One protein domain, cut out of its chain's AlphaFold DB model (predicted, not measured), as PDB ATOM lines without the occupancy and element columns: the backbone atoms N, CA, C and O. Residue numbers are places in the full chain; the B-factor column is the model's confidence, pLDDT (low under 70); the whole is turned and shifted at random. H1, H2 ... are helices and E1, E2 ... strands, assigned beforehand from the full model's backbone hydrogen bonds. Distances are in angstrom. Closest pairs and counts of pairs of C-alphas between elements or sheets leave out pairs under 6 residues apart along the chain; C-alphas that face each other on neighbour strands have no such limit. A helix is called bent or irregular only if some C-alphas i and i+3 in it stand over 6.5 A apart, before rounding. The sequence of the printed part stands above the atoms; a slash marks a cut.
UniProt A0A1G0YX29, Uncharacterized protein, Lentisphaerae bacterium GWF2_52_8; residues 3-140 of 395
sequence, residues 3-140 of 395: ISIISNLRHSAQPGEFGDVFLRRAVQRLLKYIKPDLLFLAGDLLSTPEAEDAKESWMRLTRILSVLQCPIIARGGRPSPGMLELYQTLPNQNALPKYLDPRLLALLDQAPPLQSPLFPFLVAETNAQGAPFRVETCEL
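What this domain is: This is residues 3 to 140 of the 395 residues of an uncharacterized protein of Lentisphaerae bacterium GWF2_52_8 (UniProt A0A1G0YX29). A twisted sheet of five strands has helix H1 over one face, while on the opposite face the sheet curls round the shorter H4. H2 packs on part of H1, off the sheet, and small H3 only grazes the sheet. The printed part has 138 residues, with four named helices and five named strands in the order E1 H1 E2 H2 E3 H3 H4 E4 E5. The mixed sheet runs E3 E2 E1 E4 E5, with the first three parallel and the E4 and E5 hairpin antiparallel. The class is mixed, helices and strands; the whole is compact, with a radius of gyration of the C-alphas of 14.2 A and spans of 44 by 30 by 25 A.

How they stand to each other: E1, residues 3 to 7, is an inner strand. H1, residues 19 to 34, is on the sheet at a height of 9.0 A; its closest C-alphas to E1 are Leu 30 and Ser 4, 7.9 A apart. E2, residues 38 to 43, is parallel to E1, with N 40 and O 4 at 2.8 A, and E1, H1, E2 form a strand-helix-strand unit, two parallel neighbour strands with a helix between, its crossover right-handed. H2, residues 54 to 65, touches H1 with its residues 60 to 65 alone, the C-alphas of Ile 64 and Arg 24 being closest at 5.9 A; the two run the same way at a shallow tilt of 20 degrees. Edge strand E3, residues 72 to 76, is parallel to E2, with N 75 and O 41 at 2.8 A, and E2, H2, E3 form a second such right-handed unit. H3, residues 81 to 87, grazes the sheet with residues 83 to 87. H4, residues 102 to 110, and H1 lie on opposite faces, making three layers; the C-alphas of Leu 108 and Ala 42 of E2 are closest at 6.1 A. E4, residues 120 to 126, is antiparallel to E1, with N 5 and O 122 at 2.8 A, and to edge strand E5, residues 132 to 139, with N 136 and O 123 at 2.8 A. Each O i to N i+4 pair is within hydrogen-bond range in H2 and H4, against 11 of 12 in H1 and 2 of 3 in H3.

Where its parts are: E1 begins at C-alpha 3 (175.628, -56.340, -60.913). H1 is 20.4 A long and irregular, but only just: C-alphas 31 and 34 are 6.6 A apart. H2 is 16.4 A long, E4 19.6 A and E5 19.4 A, ending at C-alpha 139 (160.113, -53.764, -61.352).

The domain as a whole: The C-alphas farthest apart, of Pro 15 and Ala 128, are 44.4 A apart. The printed part has no cut. The links E1 to H1 and H3 to H4 are long. Confidence is under 70 at residues 12 to 16, 76 to 83 and 95 to 99.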
ATOM      1  N   ILE A   3     175.733 -57.105 -62.148       94.50
ATOM      2  CA  ILE A   3     175.628 -56.340 -60.913       94.50
ATOM      3  C   ILE A   3     174.164 -56.006 -60.680       94.50
ATOM      4  O   ILE A   3     173.516 -55.466 -61.571       94.50
ATOM      5  N   SER A   4     173.663 -56.264 -59.480       96.12
ATOM      6  CA  SER A   4     172.360 -55.755 -59.057       96.12
ATOM      7  C   SER A   4     172.535 -54.582 -58.106       96.12
ATOM      8  O   SER A   4     173.457 -54.576 -57.294       96.12
ATOM      9  N   ILE A   5     171.659 -53.587 -58.204       95.06
ATOM     10  CA  ILE A   5     171.680 -52.391 -57.361       95.06
ATOM     11  C   ILE A   5     170.296 -52.222 -56.748       95.06
ATOM     12  O   ILE A   5     169.320 -52.005 -57.464       95.06
ATOM     13  N   ILE A   6     170.229 -52.293 -55.422       94.12
ATOM     14  CA  ILE A   6     169.043 -51.956 -54.637       94.12
ATOM     15  C   ILE A   6     169.358 -50.676 -53.869       94.12
ATOM     16  O   ILE A   6     170.394 -50.581 -53.213       94.12
ATOM     17  N   SER A   7     168.483 -49.678 -53.967       91.62
ATOM     18  CA  SER A   7     168.734 -48.344 -53.424       91.62
ATOM     19  C   SER A   7     167.649 -47.919 -52.445       91.62
ATOM     20  O   SER A   7     166.489 -48.299 -52.605       91.62
ATOM     21  N   ASN A   8     168.032 -47.118 -51.445       84.50
ATOM     22  CA  ASN A   8     167.154 -46.437 -50.492       84.50
ATOM     23  C   ASN A   8     166.050 -47.354 -49.944       84.50
ATOM     24  O   ASN A   8     164.858 -47.078 -50.096       84.50
ATOM     25  N   LEU A   9     166.473 -48.463 -49.331       82.88
ATOM     26  CA  LEU A   9     165.569 -49.439 -48.730       82.88
ATOM     27  C   LEU A   9     164.690 -48.835 -47.651       82.88
ATOM     28  O   LEU A   9     163.562 -49.299 -47.530       82.88
ATOM     29  N   ARG A  10     165.215 -47.855 -46.889       77.25
ATOM     30  CA  ARG A  10     164.528 -47.161 -45.786       77.25
ATOM     31  C   ARG A  10     163.676 -48.123 -44.960       77.25
ATOM     32  O   ARG A  10     162.478 -47.948 -44.789       77.25
ATOM     33  N   HIS A  11     164.280 -49.228 -44.548       73.44
ATOM     34  CA  HIS A  11     163.565 -50.260 -43.822       73.44
ATOM     35  C   HIS A  11     163.238 -49.772 -42.400       73.44
ATOM     36  O   HIS A  11     164.090 -49.165 -41.743       73.44
ATOM     37  N   SER A  12     162.023 -50.041 -41.924       66.25
ATOM     38  CA  SER A  12     161.639 -49.880 -40.521       66.25
ATOM     39  C   SER A  12     160.870 -51.107 -40.030       66.25
ATOM     40  O   SER A  12     160.266 -51.836 -40.823       66.25
ATOM     41  N   ALA A  13     160.871 -51.324 -38.713       59.72
ATOM     42  CA  ALA A  13     160.092 -52.381 -38.075       59.72
ATOM     43  C   ALA A  13     158.622 -51.985 -37.813       59.72
ATOM     44  O   ALA A  13     157.891 -52.762 -37.191       59.72
ATOM     45  N   GLN A  14     158.169 -50.810 -38.274       61.25
ATOM     46  CA  GLN A  14     156.822 -50.314 -37.997       61.25
ATOM     47  C   GLN A  14     155.736 -51.211 -38.626       61.25
ATOM     48  O   GLN A  14     155.838 -51.606 -39.794       61.25
ATOM     49  N   PRO A  15     154.657 -51.534 -37.888       48.94
ATOM     50  CA  PRO A  15     153.535 -52.291 -38.432       48.94
ATOM     51  C   PRO A  15     152.903 -51.597 -39.649       48.94
ATOM     52  O   PRO A  15     152.535 -50.428 -39.581       48.94
ATOM     53  N   GLY A  16     152.730 -52.334 -40.751       57.75
ATOM     54  CA  GLY A  16     152.112 -51.829 -41.988       57.75
ATOM     55  C   GLY A  16     153.109 -51.405 -43.070       57.75
ATOM     56  O   GLY A  16     152.705 -51.182 -44.209       57.75
ATOM     57  N   GLU A  17     154.408 -51.370 -42.766       74.06
ATOM     58  CA  GLU A  17     155.432 -51.192 -43.791       74.06
ATOM     59  C   GLU A  17     155.801 -52.532 -44.445       74.06
ATOM     60  O   GLU A  17     156.244 -53.480 -43.800       74.06
ATOM     61  N   PHE A  18     155.642 -52.610 -45.767       85.44
ATOM     62  CA  PHE A  18     155.960 -53.802 -46.563       85.44
ATOM     63  C   PHE A  18     157.416 -53.838 -47.051       85.44
ATOM     64  O   PHE A  18     157.755 -54.644 -47.917       85.44
ATOM     65  N   GLY A  19     158.297 -52.997 -46.497       84.50
ATOM     66  CA  GLY A  19     159.699 -52.897 -46.922       84.50
ATOM     67  C   GLY A  19     160.432 -54.243 -46.904       84.50
ATOM     68  O   GLY A  19     161.108 -54.585 -47.876       84.50
ATOM     69  N   ASP A  20     160.219 -55.052 -45.860       87.19
ATOM     70  CA  ASP A  20     160.766 -56.415 -45.767       87.19
ATOM     71  C   ASP A  20     160.233 -57.338 -46.862       87.19
ATOM     72  O   ASP A  20     160.979 -58.134 -47.432       87.19
ATOM     73  N   VAL A  21     158.944 -57.224 -47.185       91.81
ATOM     74  CA  VAL A  21     158.307 -58.038 -48.224       91.81
ATOM     75  C   VAL A  21     158.896 -57.692 -49.590       91.81
ATOM     76  O   VAL A  21     159.258 -58.595 -50.345       91.81
ATOM     77  N   PHE A  22     159.063 -56.403 -49.895       92.00
ATOM     78  CA  PHE A  22     159.659 -55.949 -51.154       92.00
ATOM     79  C   PHE A  22     161.122 -56.360 -51.271       92.00
ATOM     80  O   PHE A  22     161.527 -56.897 -52.305       92.00
ATOM     81  N   LEU A  23     161.908 -56.180 -50.205       92.94
ATOM     82  CA  LEU A  23     163.298 -56.618 -50.183       92.94
ATOM     83  C   LEU A  23     163.395 -58.136 -50.357       92.94
ATOM     84  O   LEU A  23     164.161 -58.599 -51.200       92.94
ATOM     85  N   ARG A  24     162.600 -58.920 -49.618       94.75
ATOM     86  CA  ARG A  24     162.593 -60.386 -49.725       94.75
ATOM     87  C   ARG A  24     162.213 -60.832 -51.129       94.75
ATOM     88  O   ARG A  24     162.875 -61.709 -51.676       94.75
ATOM     89  N   ARG A  25     161.225 -60.192 -51.754       95.88
ATOM     90  CA  ARG A  25     160.837 -60.467 -53.141       95.88
ATOM     91  C   ARG A  25     161.959 -60.165 -54.133       95.88
ATOM     92  O   ARG A  25     162.285 -61.026 -54.951       95.88
ATOM     93  N   ALA A  26     162.598 -58.995 -54.033       96.00
ATOM     94  CA  ALA A  26     163.760 -58.654 -54.856       96.00
ATOM     95  C   ALA A  26     164.884 -59.678 -54.678       96.00
ATOM     96  O   ALA A  26     165.363 -60.245 -55.657       96.00
ATOM     97  N   VAL A  27     165.255 -59.975 -53.434       96.31
ATOM     98  CA  VAL A  27     166.313 -60.933 -53.101       96.31
ATOM     99  C   VAL A  27     166.004 -62.329 -53.638       96.31
ATOM    100  O   VAL A  27     166.886 -62.972 -54.199       96.31
ATOM    101  N   GLN A  28     164.760 -62.791 -53.548       96.06
ATOM    102  CA  GLN A  28     164.365 -64.095 -54.082       96.06
ATOM    103  C   GLN A  28     164.411 -64.126 -55.613       96.06
ATOM    104  O   GLN A  28     164.873 -65.110 -56.194       96.06
ATOM    105  N   ARG A  29     164.037 -63.030 -56.286       96.12
ATOM    106  CA  ARG A  29     164.207 -62.893 -57.740       96.12
ATOM    107  C   ARG A  29     165.686 -62.873 -58.142       96.12
ATOM    108  O   ARG A  29     166.062 -63.507 -59.134       96.12
ATOM    109  N   LEU A  30     166.528 -62.199 -57.355       96.50
ATOM    110  CA  LEU A  30     167.981 -62.191 -57.525       96.50
ATOM    111  C   LEU A  30     168.577 -63.589 -57.370       96.50
ATOM    112  O   LEU A  30     169.322 -64.023 -58.240       96.50
ATOM    113  N   LEU A  31     168.212 -64.305 -56.311       95.44
ATOM    114  CA  LEU A  31     168.713 -65.641 -56.011       95.44
ATOM    115  C   LEU A  31     168.320 -66.664 -57.086       95.44
ATOM    116  O   LEU A  31     169.160 -67.433 -57.555       95.44
ATOM    117  N   LYS A  32     167.040 -66.690 -57.469       93.44
ATOM    118  CA  LYS A  32     166.495 -67.753 -58.323       93.44
ATOM    119  C   LYS A  32     166.751 -67.511 -59.810       93.44
ATOM    120  O   LYS A  32     167.120 -68.449 -60.515       93.44
ATOM    121  N   TYR A  33     166.588 -66.273 -60.284       93.56
ATOM    122  CA  TYR A  33     166.479 -65.999 -61.722       93.56
ATOM    123  C   TYR A  33     167.591 -65.105 -62.268       93.56
ATOM    124  O   TYR A  33     168.153 -65.405 -63.319       93.56
ATOM    125  N   ILE A  34     167.932 -64.018 -61.573       94.94
ATOM    126  CA  ILE A  34     168.905 -63.047 -62.101       94.94
ATOM    127  C   ILE A  34     170.342 -63.519 -61.858       94.94
ATOM    128  O   ILE A  34     171.166 -63.419 -62.769       94.94
ATOM    129  N   LYS A  35     170.620 -64.057 -60.665       95.31
ATOM    130  CA  LYS A  35     171.918 -64.573 -60.205       95.31
ATOM    131  C   LYS A  35     173.054 -63.571 -60.456       95.31
ATOM    132  O   LYS A  35     173.885 -63.807 -61.332       95.31
ATOM    133  N   PRO A  36     173.044 -62.407 -59.779       95.50
ATOM    134  CA  PRO A  36     174.110 -61.429 -59.939       95.50
ATOM    135  C   PRO A  36     175.431 -61.959 -59.372       95.50
ATOM    136  O   PRO A  36     175.446 -62.715 -58.403       95.50
ATOM    137  N   ASP A  37     176.536 -61.493 -59.943       93.50
ATOM    138  CA  ASP A  37     177.882 -61.725 -59.417       93.50
ATOM    139  C   ASP A  37     178.172 -60.821 -58.205       93.50
ATOM    140  O   ASP A  37     179.072 -61.103 -57.419       93.50
ATOM    141  N   LEU A  38     177.437 -59.711 -58.067       92.38
ATOM    142  CA  LEU A  38     177.625 -58.695 -57.033       92.38
ATOM    143  C   LEU A  38     176.315 -57.941 -56.765       92.38
ATOM    144  O   LEU A  38     175.634 -57.527 -57.707       92.38
ATOM    145  N   LEU A  39     175.999 -57.697 -55.492       94.25
ATOM    146  CA  LEU A  39     174.908 -56.816 -55.074       94.25
ATOM    147  C   LEU A  39     175.460 -55.527 -54.454       94.25
ATOM    148  O   LEU A  39     176.186 -55.571 -53.461       94.25
ATOM    149  N   PHE A  40     175.059 -54.378 -54.992       92.38
ATOM    150  CA  PHE A  40     175.210 -53.089 -54.325       92.38
ATOM    151  C   PHE A  40     173.937 -52.704 -53.577       92.38
ATOM    152  O   PHE A  40     172.839 -52.726 -54.137       92.38
ATOM    153  N   LEU A  41     174.115 -52.282 -52.330       90.62
ATOM    154  CA  LEU A  41     173.101 -51.599 -51.537       90.62
ATOM    155  C   LEU A  41     173.484 -50.122 -51.449       90.62
ATOM    156  O   LEU A  41     174.516 -49.787 -50.868       90.62
ATOM    157  N   ALA A  42     172.692 -49.248 -52.058       87.31
ATOM    158  CA  ALA A  42     172.963 -47.814 -52.119       87.31
ATOM    159  C   ALA A  42     171.977 -47.014 -51.256       87.31
ATOM    160  O   ALA A  42     170.823 -47.403 -51.078       87.31
ATOM    161  N   GLY A  43     172.420 -45.863 -50.751       84.44
ATOM    162  CA  GLY A  43     171.557 -44.929 -50.026       84.44
ATOM    163  C   GLY A  43     171.225 -45.378 -48.603       84.44
ATOM    164  O   GLY A  43     172.012 -46.072 -47.955       84.44
ATOM    165  N   ASP A  44     170.086 -44.926 -48.084       83.69
ATOM    166  CA  ASP A  44     169.700 -45.191 -46.694       83.69
ATOM    167  C   ASP A  44     169.035 -46.569 -46.569       83.69
ATOM    168  O   ASP A  44     168.000 -46.841 -47.188       83.69
ATOM    169  N   LEU A  45     169.644 -47.460 -45.777       82.81
ATOM    170  CA  LEU A  45     169.138 -48.825 -45.592       82.81
ATOM    171  C   LEU A  45     168.040 -48.913 -44.526       82.81
ATOM    172  O   LEU A  45     167.128 -49.720 -44.674       82.81
ATOM    173  N   LEU A  46     168.106 -48.063 -43.499       82.31
ATOM    174  CA  LEU A  46     167.106 -47.941 -42.435       82.31
ATOM    175  C   LEU A  46     166.418 -46.574 -42.509       82.31
ATOM    176  O   LEU A  46     167.054 -45.594 -42.893       82.31
ATOM    177  N   SER A  47     165.142 -46.506 -42.128       79.62
ATOM    178  CA  SER A  47     164.387 -45.243 -42.047       79.62
ATOM    179  C   SER A  47     164.898 -44.329 -40.939       79.62
ATOM    180  O   SER A  47     165.052 -43.128 -41.146       79.62
ATOM    181  N   THR A  48     165.163 -44.904 -39.765       78.88
ATOM    182  CA  THR A  48     165.574 -44.186 -38.550       78.88
ATOM    183  C   THR A  48     166.720 -44.939 -37.874       78.88
ATOM    184  O   THR A  48     166.481 -45.739 -36.968       78.88
ATOM    185  N   PRO A  49     167.972 -44.736 -38.322       74.44
ATOM    186  CA  PRO A  49     169.141 -45.455 -37.811       74.44
ATOM    187  C   PRO A  49     169.392 -45.300 -36.307       74.44
ATOM    188  O   PRO A  49     170.054 -46.140 -35.704       74.44
ATOM    189  N   GLU A  50     168.896 -44.219 -35.710       79.62
ATOM    190  CA  GLU A  50     169.045 -43.900 -34.290       79.62
ATOM    191  C   GLU A  50     167.862 -44.368 -33.429       79.62
ATOM    192  O   GLU A  50     167.875 -44.158 -32.217       79.62
ATOM    193  N   ALA A  51     166.827 -44.965 -34.028       80.31
ATOM    194  CA  ALA A  51     165.672 -45.451 -33.282       80.31
ATOM    195  C   ALA A  51     166.022 -46.673 -32.417       80.31
ATOM    196  O   ALA A  51     166.928 -47.446 -32.734       80.31
ATOM    197  N   GLU A  52     165.268 -46.873 -31.334       80.75
ATOM    198  CA  GLU A  52     165.470 -48.002 -30.412       80.75
ATOM    199  C   GLU A  52     165.350 -49.367 -31.121       80.75
ATOM    200  O   GLU A  52     166.040 -50.323 -30.762       80.75
ATOM    201  N   ASP A  53     164.533 -49.446 -32.175       81.44
ATOM    202  CA  ASP A  53     164.283 -50.639 -32.990       81.44
ATOM    203  C   ASP A  53     165.232 -50.787 -34.198       81.44
ATOM    204  O   ASP A  53     165.136 -51.764 -34.953       81.44
ATOM    205  N   ALA A  54     166.188 -49.869 -34.392       81.56
ATOM    206  CA  ALA A  54     167.097 -49.883 -35.541       81.56
ATOM    207  C   ALA A  54     167.917 -51.179 -35.613       81.56
ATOM    208  O   ALA A  54     168.125 -51.735 -36.694       81.56
ATOM    209  N   LYS A  55     168.333 -51.716 -34.457       82.94
ATOM    210  CA  LYS A  55     169.060 -52.990 -34.378       82.94
ATOM    211  C   LYS A  55     168.201 -54.173 -34.824       82.94
ATOM    212  O   LYS A  55     168.704 -55.069 -35.498       82.94
ATOM    213  N   GLU A  56     166.922 -54.195 -34.459       85.12
ATOM    214  CA  GLU A  56     166.003 -55.256 -34.882       85.12
ATOM    215  C   GLU A  56     165.735 -55.182 -36.386       85.12
ATOM    216  O   GLU A  56     165.887 -56.184 -37.086       85.12
ATOM    217  N   SER A  57     165.431 -53.983 -36.883       84.38
ATOM    218  CA  SER A  57     165.264 -53.698 -38.312       84.38
ATOM    219  C   SER A  57     166.500 -54.140 -39.107       84.38
ATOM    220  O   SER A  57     166.407 -54.825 -40.127       84.38
ATOM    221  N   TRP A  58     167.694 -53.839 -38.591       85.62
ATOM    222  CA  TRP A  58     168.950 -54.283 -39.183       85.62
ATOM    223  C   TRP A  58     169.080 -55.810 -39.235       85.62
ATOM    224  O   TRP A  58     169.421 -56.365 -40.277       85.62
ATOM    225  N   MET A  59     168.784 -56.513 -38.137       86.25
ATOM    226  CA  MET A  59     168.842 -57.981 -38.093       86.25
ATOM    227  C   MET A  59     167.859 -58.642 -39.070       86.25
ATOM    228  O   MET A  59     168.178 -59.678 -39.657       86.25
ATOM    229  N   ARG A  60     166.672 -58.059 -39.270       87.56
ATOM    230  CA  ARG A  60     165.702 -58.548 -40.262       87.56
ATOM    231  C   ARG A  60     166.235 -58.386 -41.682       87.56
ATOM    232  O   ARG A  60     166.273 -59.360 -42.434       87.56
ATOM    233  N   LEU A  61     166.745 -57.200 -42.005       88.94
ATOM    234  CA  LEU A  61     167.358 -56.903 -43.298       88.94
ATOM    235  C   LEU A  61     168.538 -57.842 -43.596       88.94
ATOM    236  O   LEU A  61     168.596 -58.436 -44.675       88.94
ATOM    237  N   THR A  62     169.460 -58.035 -42.647       89.50
ATOM    238  CA  THR A  62     170.614 -58.929 -42.847       89.50
ATOM    239  C   THR A  62     170.195 -60.385 -43.007       89.50
ATOM    240  O   THR A  62     170.770 -61.088 -43.838       89.50
ATOM    241  N   ARG A  63     169.155 -60.834 -42.293       91.50
ATOM    242  CA  ARG A  63     168.576 -62.173 -42.468       91.50
ATOM    243  C   ARG A  63     167.965 -62.369 -43.854       91.50
ATOM    244  O   ARG A  63     168.065 -63.462 -44.399       91.50
ATOM    245  N   ILE A  64     167.333 -61.344 -44.425       93.12
ATOM    246  CA  ILE A  64     166.810 -61.432 -45.792       93.12
ATOM    247  C   ILE A  64     167.967 -61.530 -46.789       93.12
ATOM    248  O   ILE A  64     167.925 -62.366 -47.685       93.12
ATOM    249  N   LEU A  65     169.015 -60.721 -46.623       93.00
ATOM    250  CA  LEU A  65     170.167 -60.698 -47.529       93.00
ATOM    251  C   LEU A  65     171.060 -61.942 -47.435       93.00
ATOM    252  O   LEU A  65     171.720 -62.278 -48.416       93.00
ATOM    253  N   SER A  66     171.090 -62.635 -46.294       92.75
ATOM    254  CA  SER A  66     172.017 -63.751 -46.048       92.75
ATOM    255  C   SER A  66     171.791 -64.973 -46.937       92.75
ATOM    256  O   SER A  66     172.672 -65.823 -47.041       92.75
ATOM    257  N   VAL A  67     170.640 -65.057 -47.611       93.88
ATOM    258  CA  VAL A  67     170.362 -66.117 -48.591       93.88
ATOM    259  C   VAL A  67     171.140 -65.932 -49.897       93.88
ATOM    260  O   VAL A  67     171.252 -66.875 -50.679       93.88
ATOM    261  N   LEU A  68     171.659 -64.727 -50.166       93.00
ATOM    262  CA  LEU A  68     172.460 -64.451 -51.354       93.00
ATOM    263  C   LEU A  68     173.888 -64.952 -51.165       93.00
ATOM    264  O   LEU A  68     174.551 -64.651 -50.178       93.00
ATOM    265  N   GLN A  69     174.378 -65.675 -52.167       89.44
ATOM    266  CA  GLN A  69     175.740 -66.214 -52.186       89.44
ATOM    267  C   GLN A  69     176.753 -65.249 -52.815       89.44
ATOM    268  O   GLN A  69     177.958 -65.455 -52.691       89.44
ATOM    269  N   CYS A  70     176.285 -64.207 -53.507       91.50
ATOM    270  CA  CYS A  70     177.163 -63.208 -54.098       91.50
ATOM    271  C   CYS A  70     177.687 -62.229 -53.033       91.50
ATOM    272  O   CYS A  70     177.001 -61.971 -52.039       91.50
ATOM    273  N   PRO A  71     178.862 -61.619 -53.259       91.81
ATOM    274  CA  PRO A  71     179.317 -60.474 -52.490       91.81
ATOM    275  C   PRO A  71     178.272 -59.363 -52.386       91.81
ATOM    276  O   PRO A  71     177.557 -59.071 -53.351       91.81
ATOM    277  N   ILE A  72     178.240 -58.706 -51.227       91.00
ATOM    278  CA  ILE A  72     177.398 -57.538 -50.972       91.00
ATOM    279  C   ILE A  72     178.291 -56.349 -50.635       91.00
ATOM    280  O   ILE A  72     179.176 -56.430 -49.781       91.00
ATOM    281  N   ILE A  73     178.051 -55.226 -51.304       87.75
ATOM    282  CA  ILE A  73     178.717 -53.959 -51.022       87.75
ATOM    283  C   ILE A  73     177.653 -52.929 -50.666       87.75
ATOM    284  O   ILE A  73     176.850 -52.535 -51.509       87.75
ATOM    285  N   ALA A  74     177.666 -52.463 -49.420       85.06
ATOM    286  CA  ALA A  74     176.816 -51.363 -48.993       85.06
ATOM    287  C   ALA A  74     177.571 -50.035 -49.032       85.06
ATOM    288  O   ALA A  74     178.658 -49.897 -48.470       85.06
ATOM    289  N   ARG A  75     176.955 -49.040 -49.667       78.50
ATOM    290  CA  ARG A  75     177.356 -47.637 -49.627       78.50
ATOM    291  C   ARG A  75     176.194 -46.854 -49.029       78.50
ATOM    292  O   ARG A  75     175.263 -46.478 -49.738       78.50
ATOM    293  N   GLY A  76     176.251 -46.648 -47.714       66.31
ATOM    294  CA  GLY A  76     175.256 -45.846 -47.008       66.31
ATOM    295  C   GLY A  76     175.188 -44.414 -47.536       66.31
ATOM    296  O   GLY A  76     176.213 -43.865 -47.942       66.31
ATOM    297  N   GLY A  77     173.997 -43.817 -47.496       66.62
ATOM    298  CA  GLY A  77     173.783 -42.406 -47.824       66.62
ATOM    299  C   GLY A  77     174.492 -41.481 -46.832       66.62
ATOM    300  O   GLY A  77     175.491 -40.847 -47.171       66.62
ATOM    301  N   ARG A  78     174.012 -41.435 -45.581       61.69
ATOM    302  CA  ARG A  78     174.700 -40.762 -44.462       61.69
ATOM    303  C   ARG A  78     175.029 -41.769 -43.361       61.69
ATOM    304  O   ARG A  78     174.120 -42.194 -42.655       61.69
ATOM    305  N   PRO A  79     176.297 -42.174 -43.181       56.81
ATOM    306  CA  PRO A  79     176.640 -43.037 -42.063       56.81
ATOM    307  C   PRO A  79     176.503 -42.247 -40.756       56.81
ATOM    308  O   PRO A  79     177.283 -41.330 -40.500       56.81
ATOM    309  N   SER A  80     175.531 -42.601 -39.915       60.50
ATOM    310  CA  SER A  80     175.660 -42.334 -38.484       60.50
ATOM    311  C   SER A  80     176.722 -43.287 -37.905       60.50
ATOM    312  O   SER A  80     176.939 -44.367 -38.469       60.50
ATOM    313  N   PRO A  81     177.429 -42.928 -36.818       61.69
ATOM    314  CA  PRO A  81     178.467 -43.784 -36.238       61.69
ATOM    315  C   PRO A  81     177.997 -45.223 -35.961       61.69
ATOM    316  O   PRO A  81     178.731 -46.163 -36.248       61.69
ATOM    317  N   GLY A  82     176.744 -45.403 -35.522       63.81
ATOM    318  CA  GLY A  82     176.149 -46.730 -35.316       63.81
ATOM    319  C   GLY A  82     175.936 -47.530 -36.609       63.81
ATOM    320  O   GLY A  82     176.075 -48.749 -36.608       63.81
ATOM    321  N   MET A  83     175.679 -46.873 -37.746       67.31
ATOM    322  CA  MET A  83     175.485 -47.556 -39.033       67.31
ATOM    323  C   MET A  83     176.775 -48.143 -39.603       67.31
ATOM    324  O   MET A  83     176.729 -49.163 -40.286       67.31
ATOM    325  N   LEU A  84     177.928 -47.529 -39.322       70.56
ATOM    326  CA  LEU A  84     179.226 -48.051 -39.759       70.56
ATOM    327  C   LEU A  84     179.528 -49.413 -39.123       70.56
ATOM    328  O   LEU A  84     179.985 -50.314 -39.825       70.56
ATOM    329  N   GLU A  85     179.233 -49.575 -37.832       72.06
ATOM    330  CA  GLU A  85     179.370 -50.858 -37.130       72.06
ATOM    331  C   GLU A  85     178.379 -51.894 -37.666       72.06
ATOM    332  O   GLU A  85     178.752 -53.033 -37.940       72.06
ATOM    333  N   LEU A  86     177.125 -51.496 -37.899       74.62
ATOM    334  CA  LEU A  86     176.115 -52.389 -38.461       74.62
ATOM    335  C   LEU A  86     176.500 -52.868 -39.867       74.62
ATOM    336  O   LEU A  86     176.397 -54.060 -40.149       74.62
ATOM    337  N   TYR A  87     177.032 -51.997 -40.728       74.94
ATOM    338  CA  TYR A  87     177.479 -52.381 -42.072       74.94
ATOM    339  C   TYR A  87     178.542 -53.472 -42.055       74.94
ATOM    340  O   TYR A  87     178.504 -54.327 -42.934       74.94
ATOM    341  N   GLN A  88     179.420 -53.495 -41.047       76.56
ATOM    342  CA  GLN A  88     180.433 -54.547 -40.872       76.56
ATOM    343  C   GLN A  88     179.838 -55.942 -40.631       76.56
ATOM    344  O   GLN A  88     180.526 -56.949 -40.771       76.56
ATOM    345  N   THR A  89     178.556 -56.013 -40.267       81.38
ATOM    346  CA  THR A  89     177.839 -57.269 -40.010       81.38
ATOM    347  C   THR A  89     177.065 -57.785 -41.225       81.38
ATOM    348  O   THR A  89     176.360 -58.790 -41.116       81.38
ATOM    349  N   LEU A  90     177.164 -57.120 -42.387       82.44
ATOM    350  CA  LEU A  90     176.507 -57.595 -43.605       82.44
ATOM    351  C   LEU A  90     177.049 -58.973 -44.021       82.44
ATOM    352  O   LEU A  90     178.261 -59.199 -44.005       82.44
ATOM    353  N   PRO A  91     176.171 -59.895 -44.451       79.31
ATOM    354  CA  PRO A  91     176.616 -61.180 -44.965       79.31
ATOM    355  C   PRO A  91     177.409 -60.977 -46.258       79.31
ATOM    356  O   PRO A  91     177.057 -60.135 -47.085       79.31
ATOM    357  N   ASN A  92     178.476 -61.761 -46.436       76.94
ATOM    358  CA  ASN A  92     179.338 -61.715 -47.622       76.94
ATOM    359  C   ASN A  92     179.841 -60.299 -47.956       76.94
ATOM    360  O   ASN A  92     180.007 -59.949 -49.131       76.94
ATOM    361  N   GLN A  93     180.052 -59.468 -46.929       76.56
ATOM    362  CA  GLN A  93     180.521 -58.111 -47.134       76.56
ATOM    363  C   GLN A  93     181.932 -58.126 -47.711       76.56
ATOM    364  O   GLN A  93     182.853 -58.703 -47.135       76.56
ATOM    365  N   ASN A  94     182.101 -57.432 -48.831       72.81
ATOM    366  CA  ASN A  94     183.411 -57.158 -49.396       72.81
ATOM    367  C   ASN A  94     183.724 -55.668 -49.327       72.81
ATOM    368  O   ASN A  94     182.836 -54.812 -49.374       72.81
ATOM    369  N   ALA A  95     185.016 -55.357 -49.238       66.00
ATOM    370  CA  ALA A  95     185.474 -53.988 -49.397       66.00
ATOM    371  C   ALA A  95     185.101 -53.481 -50.797       66.00
ATOM    372  O   ALA A  95     185.187 -54.215 -51.787       66.00
ATOM    373  N   LEU A  96     184.718 -52.207 -50.875       66.38
ATOM    374  CA  LEU A  96     184.524 -51.531 -52.151       66.38
ATOM    375  C   LEU A  96     185.816 -51.676 -52.982       66.38
ATOM    376  O   LEU A  96     186.899 -51.405 -52.449       66.38
ATOM    377  N   PRO A  97     185.751 -52.093 -54.260       67.56
ATOM    378  CA  PRO A  97     186.921 -52.094 -55.124       67.56
ATOM    379  C   PRO A  97     187.602 -50.724 -55.095       67.56
ATOM    380  O   PRO A  97     186.931 -49.696 -55.175       67.56
ATOM    381  N   LYS A  98     188.941 -50.704 -55.008       63.66
ATOM    382  CA  LYS A  98     189.734 -49.455 -54.975       63.66
ATOM    383  C   LYS A  98     189.444 -48.534 -56.165       63.66
ATOM    384  O   LYS A  98     189.657 -47.331 -56.070       63.66
ATOM    385  N   TYR A  99     188.978 -49.108 -57.271       66.88
ATOM    386  CA  TYR A  99     188.525 -48.389 -58.446       66.88
ATOM    387  C   TYR A  99     187.165 -48.936 -58.882       66.88
ATOM    388  O   TYR A  99     187.041 -50.120 -59.198       66.88
ATOM    389  N   LEU A 100     186.157 -48.067 -58.898       75.25
ATOM    390  CA  LEU A 100     184.888 -48.297 -59.584       75.25
ATOM    391  C   LEU A 100     184.833 -47.363 -60.792       75.25
ATOM    392  O   LEU A 100     185.205 -46.194 -60.682       75.25
ATOM    393  N   ASP A 101     184.361 -47.871 -61.932       84.75
ATOM    394  CA  ASP A 101     184.133 -47.038 -63.114       84.75
ATOM    395  C   ASP A 101     183.179 -45.876 -62.744       84.75
ATOM    396  O   ASP A 101     182.139 -46.119 -62.118       84.75
ATOM    397  N   PRO A 102     183.484 -44.617 -63.116       85.75
ATOM    398  CA  PRO A 102     182.646 -43.463 -62.785       85.75
ATOM    399  C   PRO A 102     181.186 -43.588 -63.236       85.75
ATOM    400  O   PRO A 102     180.295 -43.044 -62.587       85.75
ATOM    401  N   ARG A 103     180.909 -44.331 -64.316       85.88
ATOM    402  CA  ARG A 103     179.535 -44.589 -64.770       85.88
ATOM    403  C   ARG A 103     178.796 -45.523 -63.826       85.88
ATOM    404  O   ARG A 103     177.608 -45.331 -63.607       85.88
ATOM    405  N   LEU A 104     179.482 -46.510 -63.246       86.19
ATOM    406  CA  LEU A 104     178.882 -47.370 -62.229       86.19
ATOM    407  C   LEU A 104     178.579 -46.569 -60.957       86.19
ATOM    408  O   LEU A 104     177.506 -46.730 -60.391       86.19
ATOM    409  N   LEU A 105     179.466 -45.652 -60.552       85.75
ATOM    410  CA  LEU A 105     179.185 -44.726 -59.446       85.75
ATOM    411  C   LEU A 105     177.953 -43.856 -59.730       85.75
ATOM    412  O   LEU A 105     177.069 -43.763 -58.882       85.75
ATOM    413  N   ALA A 106     177.851 -43.299 -60.940       87.38
ATOM    414  CA  ALA A 106     176.685 -42.523 -61.351       87.38
ATOM    415  C   ALA A 106     175.384 -43.348 -61.315       87.38
ATOM    416  O   ALA A 106     174.347 -42.821 -60.921       87.38
ATOM    417  N   LEU A 107     175.432 -44.640 -61.673       88.56
ATOM    418  CA  LEU A 107     174.281 -45.544 -61.557       88.56
ATOM    419  C   LEU A 107     173.860 -45.775 -60.104       88.56
ATOM    420  O   LEU A 107     172.666 -45.803 -59.830       88.56
ATOM    421  N   LEU A 108     174.810 -45.929 -59.176       87.50
ATOM    422  CA  LEU A 108     174.496 -46.080 -57.750       87.50
ATOM    423  C   LEU A 108     173.774 -44.844 -57.204       87.50
ATOM    424  O   LEU A 108     172.815 -44.984 -56.448       87.50
ATOM    425  N   ASP A 109     174.210 -43.653 -57.614       85.44
ATOM    426  CA  ASP A 109     173.641 -42.386 -57.148       85.44
ATOM    427  C   ASP A 109     172.262 -42.092 -57.782       85.44
ATOM    428  O   ASP A 109     171.447 -41.387 -57.192       85.44
ATOM    429  N   GLN A 110     171.983 -42.650 -58.966       87.00
ATOM    430  CA  GLN A 110     170.716 -42.484 -59.697       87.00
ATOM    431  C   GLN A 110     169.740 -43.656 -59.512       87.00
ATOM    432  O   GLN A 110     168.627 -43.615 -60.038       87.00
ATOM    433  N   ALA A 111     170.139 -44.706 -58.789       89.38
ATOM    434  CA  ALA A 111     169.307 -45.884 -58.600       89.38
ATOM    435  C   ALA A 111     168.016 -45.516 -57.844       89.38
ATOM    436  O   ALA A 111     168.091 -44.958 -56.737       89.38
ATOM    437  N   PRO A 112     166.834 -45.831 -58.406       90.00
ATOM    438  CA  PRO A 112     165.566 -45.459 -57.800       90.00
ATOM    439  C   PRO A 112     165.370 -46.191 -56.462       90.00
ATOM    440  O   PRO A 112     165.793 -47.342 -56.329       90.00
ATOM    441  N   PRO A 113     164.732 -45.556 -55.461       89.44
ATOM    442  CA  PRO A 113     164.423 -46.215 -54.198       89.44
ATOM    443  C   PRO A 113     163.554 -47.458 -54.394       89.44
ATOM    444  O   PRO A 113     162.534 -47.376 -55.078       89.44
ATOM    445  N   LEU A 114     163.864 -48.565 -53.711       88.31
ATOM    446  CA  LEU A 114     163.031 -49.776 -53.753       88.31
ATOM    447  C   LEU A 114     161.607 -49.509 -53.247       88.31
ATOM    448  O   LEU A 114     160.672 -50.188 -53.643       88.31
ATOM    449  N   GLN A 115     161.425 -48.512 -52.381       83.31
ATOM    450  CA  GLN A 115     160.106 -48.108 -51.887       83.31
ATOM    451  C   GLN A 115     159.342 -47.176 -52.838       83.31
ATOM    452  O   GLN A 115     158.197 -46.822 -52.562       83.31
ATOM    453  N   SER A 116     159.957 -46.735 -53.938       85.62
ATOM    454  CA  SER A 116     159.243 -45.946 -54.944       85.62
ATOM    455  C   SER A 116     158.147 -46.780 -55.612       85.62
ATOM    456  O   SER A 116     158.237 -48.013 -55.629       85.62
ATOM    457  N   PRO A 117     157.114 -46.137 -56.196       78.19
ATOM    458  CA  PRO A 117     156.113 -46.842 -56.989       78.19
ATOM    459  C   PRO A 117     156.780 -47.778 -58.007       78.19
ATOM    460  O   PRO A 117     157.791 -47.414 -58.600       78.19
ATOM    461  N   LEU A 118     156.206 -48.971 -58.201       85.19
ATOM    462  CA  LEU A 118     156.738 -50.098 -59.002       85.19
ATOM    463  C   LEU A 118     157.817 -50.954 -58.312       85.19
ATOM    464  O   LEU A 118     158.102 -52.065 -58.765       85.19
ATOM    465  N   PHE A 119     158.346 -50.479 -57.186       89.69
ATOM    466  CA  PHE A 119     159.378 -51.126 -56.378       89.69
ATOM    467  C   PHE A 119     160.617 -51.543 -57.190       89.69
ATOM    468  O   PHE A 119     160.922 -52.734 -57.304       89.69
ATOM    469  N   PRO A 120     161.303 -50.587 -57.837       93.19
ATOM    470  CA  PRO A 120     162.350 -50.892 -58.799       93.19
ATOM    471  C   PRO A 120     163.690 -51.256 -58.144       93.19
ATOM    472  O   PRO A 120     164.049 -50.770 -57.073       93.19
ATOM    473  N   PHE A 121     164.484 -52.042 -58.864       95.25
ATOM    474  CA  PHE A 121     165.924 -52.184 -58.660       95.25
ATOM    475  C   PHE A 121     166.623 -52.274 -60.020       95.25
ATOM    476  O   PHE A 121     165.981 -52.550 -61.032       95.25
ATOM    477  N   LEU A 122     167.933 -52.027 -60.075       96.06
ATOM    478  CA  LEU A 122     168.677 -52.074 -61.337       96.06
ATOM    479  C   LEU A 122     169.467 -53.374 -61.470       96.06
ATOM    480  O   LEU A 122     169.988 -53.900 -60.486       96.06
ATOM    481  N   VAL A 123     169.614 -53.840 -62.706       96.25
ATOM    482  CA  VAL A 123     170.565 -54.881 -63.101       96.25
ATOM    483  C   VAL A 123     171.452 -54.315 -64.202       96.25
ATOM    484  O   VAL A 123     170.958 -53.853 -65.226       96.25
ATOM    485  N   ALA A 124     172.763 -54.336 -63.995       95.25
ATOM    486  CA  ALA A 124     173.753 -53.848 -64.942       95.25
ATOM    487  C   ALA A 124     174.718 -54.964 -65.351       95.25
ATOM    488  O   ALA A 124     175.235 -55.695 -64.506       95.25
ATOM    489  N   GLU A 125     175.013 -55.068 -66.643       94.56
ATOM    490  CA  GLU A 125     176.103 -55.897 -67.153       94.56
ATOM    491  C   GLU A 125     177.309 -55.015 -67.461       94.56
ATOM    492  O   GLU A 125     177.198 -53.983 -68.132       94.56
ATOM    493  N   THR A 126     178.472 -55.423 -66.956       91.50
ATOM    494  CA  THR A 126     179.728 -54.690 -67.107       91.50
ATOM    495  C   THR A 126     180.757 -55.449 -67.931       91.50
ATOM    496  O   THR A 126     180.823 -56.685 -67.900       91.50
ATOM    497  N   ASN A 127     181.583 -54.694 -68.658       90.00
ATOM    498  CA  ASN A 127     182.728 -55.225 -69.391       90.00
ATOM    499  C   ASN A 127     183.918 -55.519 -68.450       90.00
ATOM    500  O   ASN A 127     183.841 -55.318 -67.237       90.00
ATOM    501  N   ALA A 128     185.041 -55.981 -69.009       84.19
ATOM    502  CA  ALA A 128     186.240 -56.327 -68.238       84.19
ATOM    503  C   ALA A 128     186.859 -55.139 -67.472       84.19
ATOM    504  O   ALA A 128     187.561 -55.344 -66.488       84.19
ATOM    505  N   GLN A 129     186.587 -53.903 -67.897       81.69
ATOM    506  CA  GLN A 129     187.043 -52.673 -67.245       81.69
ATOM    507  C   GLN A 129     186.065 -52.181 -66.161       81.69
ATOM    508  O   GLN A 129     186.295 -51.135 -65.562       81.69
ATOM    509  N   GLY A 130     184.975 -52.912 -65.904       82.06
ATOM    510  CA  GLY A 130     183.955 -52.544 -64.917       82.06
ATOM    511  C   GLY A 130     182.926 -51.527 -65.420       82.06
ATOM    512  O   GLY A 130     182.053 -51.114 -64.660       82.06
ATOM    513  N   ALA A 131     182.984 -51.157 -66.699       87.50
ATOM    514  CA  ALA A 131     182.053 -50.223 -67.307       87.50
ATOM    515  C   ALA A 131     180.702 -50.883 -67.611       87.50
ATOM    516  O   ALA A 131     180.701 -51.919 -68.288       87.50
ATOM    517  N   PRO A 132     179.562 -50.295 -67.206       90.69
ATOM    518  CA  PRO A 132     178.251 -50.792 -67.604       90.69
ATOM    519  C   PRO A 132     178.048 -50.603 -69.114       90.69
ATOM    520  O   PRO A 132     178.256 -49.507 -69.638       90.69
ATOM    521  N   PHE A 133     177.643 -51.665 -69.813       93.56
ATOM    522  CA  PHE A 133     177.255 -51.619 -71.233       93.56
ATOM    523  C   PHE A 133     175.772 -51.944 -71.454       93.56
ATOM    524  O   PHE A 133     175.228 -51.625 -72.508       93.56
ATOM    525  N   ARG A 134     175.110 -52.542 -70.459       94.75
ATOM    526  CA  ARG A 134     173.663 -52.776 -70.427       94.75
ATOM    527  C   ARG A 134     173.159 -52.486 -69.023       94.75
ATOM    528  O   ARG A 134     173.785 -52.915 -68.057       94.75
ATOM    529  N   VAL A 135     172.053 -51.761 -68.917       94.75
ATOM    530  CA  VAL A 135     171.385 -51.460 -67.647       94.75
ATOM    531  C   VAL A 135     169.893 -51.640 -67.852       94.75
ATOM    532  O   VAL A 135     169.332 -51.098 -68.802       94.75
ATOM    533  N   GLU A 136     169.264 -52.400 -66.968       94.94
ATOM    534  CA  GLU A 136     167.834 -52.667 -66.983       94.94
ATOM    535  C   GLU A 136     167.227 -52.339 -65.625       94.94
ATOM    536  O   GLU A 136     167.771 -52.706 -64.579       94.94
ATOM    537  N   THR A 137     166.073 -51.681 -65.646       94.88
ATOM    538  CA  THR A 137     165.237 -51.517 -64.459       94.88
ATOM    539  C   THR A 137     164.343 -52.742 -64.324       94.88
ATOM    540  O   THR A 137     163.568 -53.064 -65.223       94.88
ATOM    541  N   CYS A 138     164.449 -53.428 -63.193       94.62
ATOM    542  CA  CYS A 138     163.579 -54.529 -62.814       94.62
ATOM    543  C   CYS A 138     162.522 -54.026 -61.831       94.62
ATOM    544  O   CYS A 138     162.854 -53.576 -60.737       94.62
ATOM    545  N   GLU A 139     161.249 -54.150 -62.195       95.19
ATOM    546  CA  GLU A 139     160.113 -53.764 -61.352       95.19
ATOM    547  C   GLU A 139     159.533 -54.992 -60.645       95.19
ATOM    548  O   GLU A 139     159.344 -56.044 -61.264       95.19
ATOM    549  N   LEU A 140     159.255 -54.900 -59.341       94.44
ATOM    550  CA  LEU A 140     158.603 -56.004 -58.622       94.44
ATOM    551  C   LEU A 140     157.089 -56.027 -58.838       94.44
ATOM    552  O   LEU A 140     156.482 -57.098 -58.750       94.44
TER     553      LEU A 140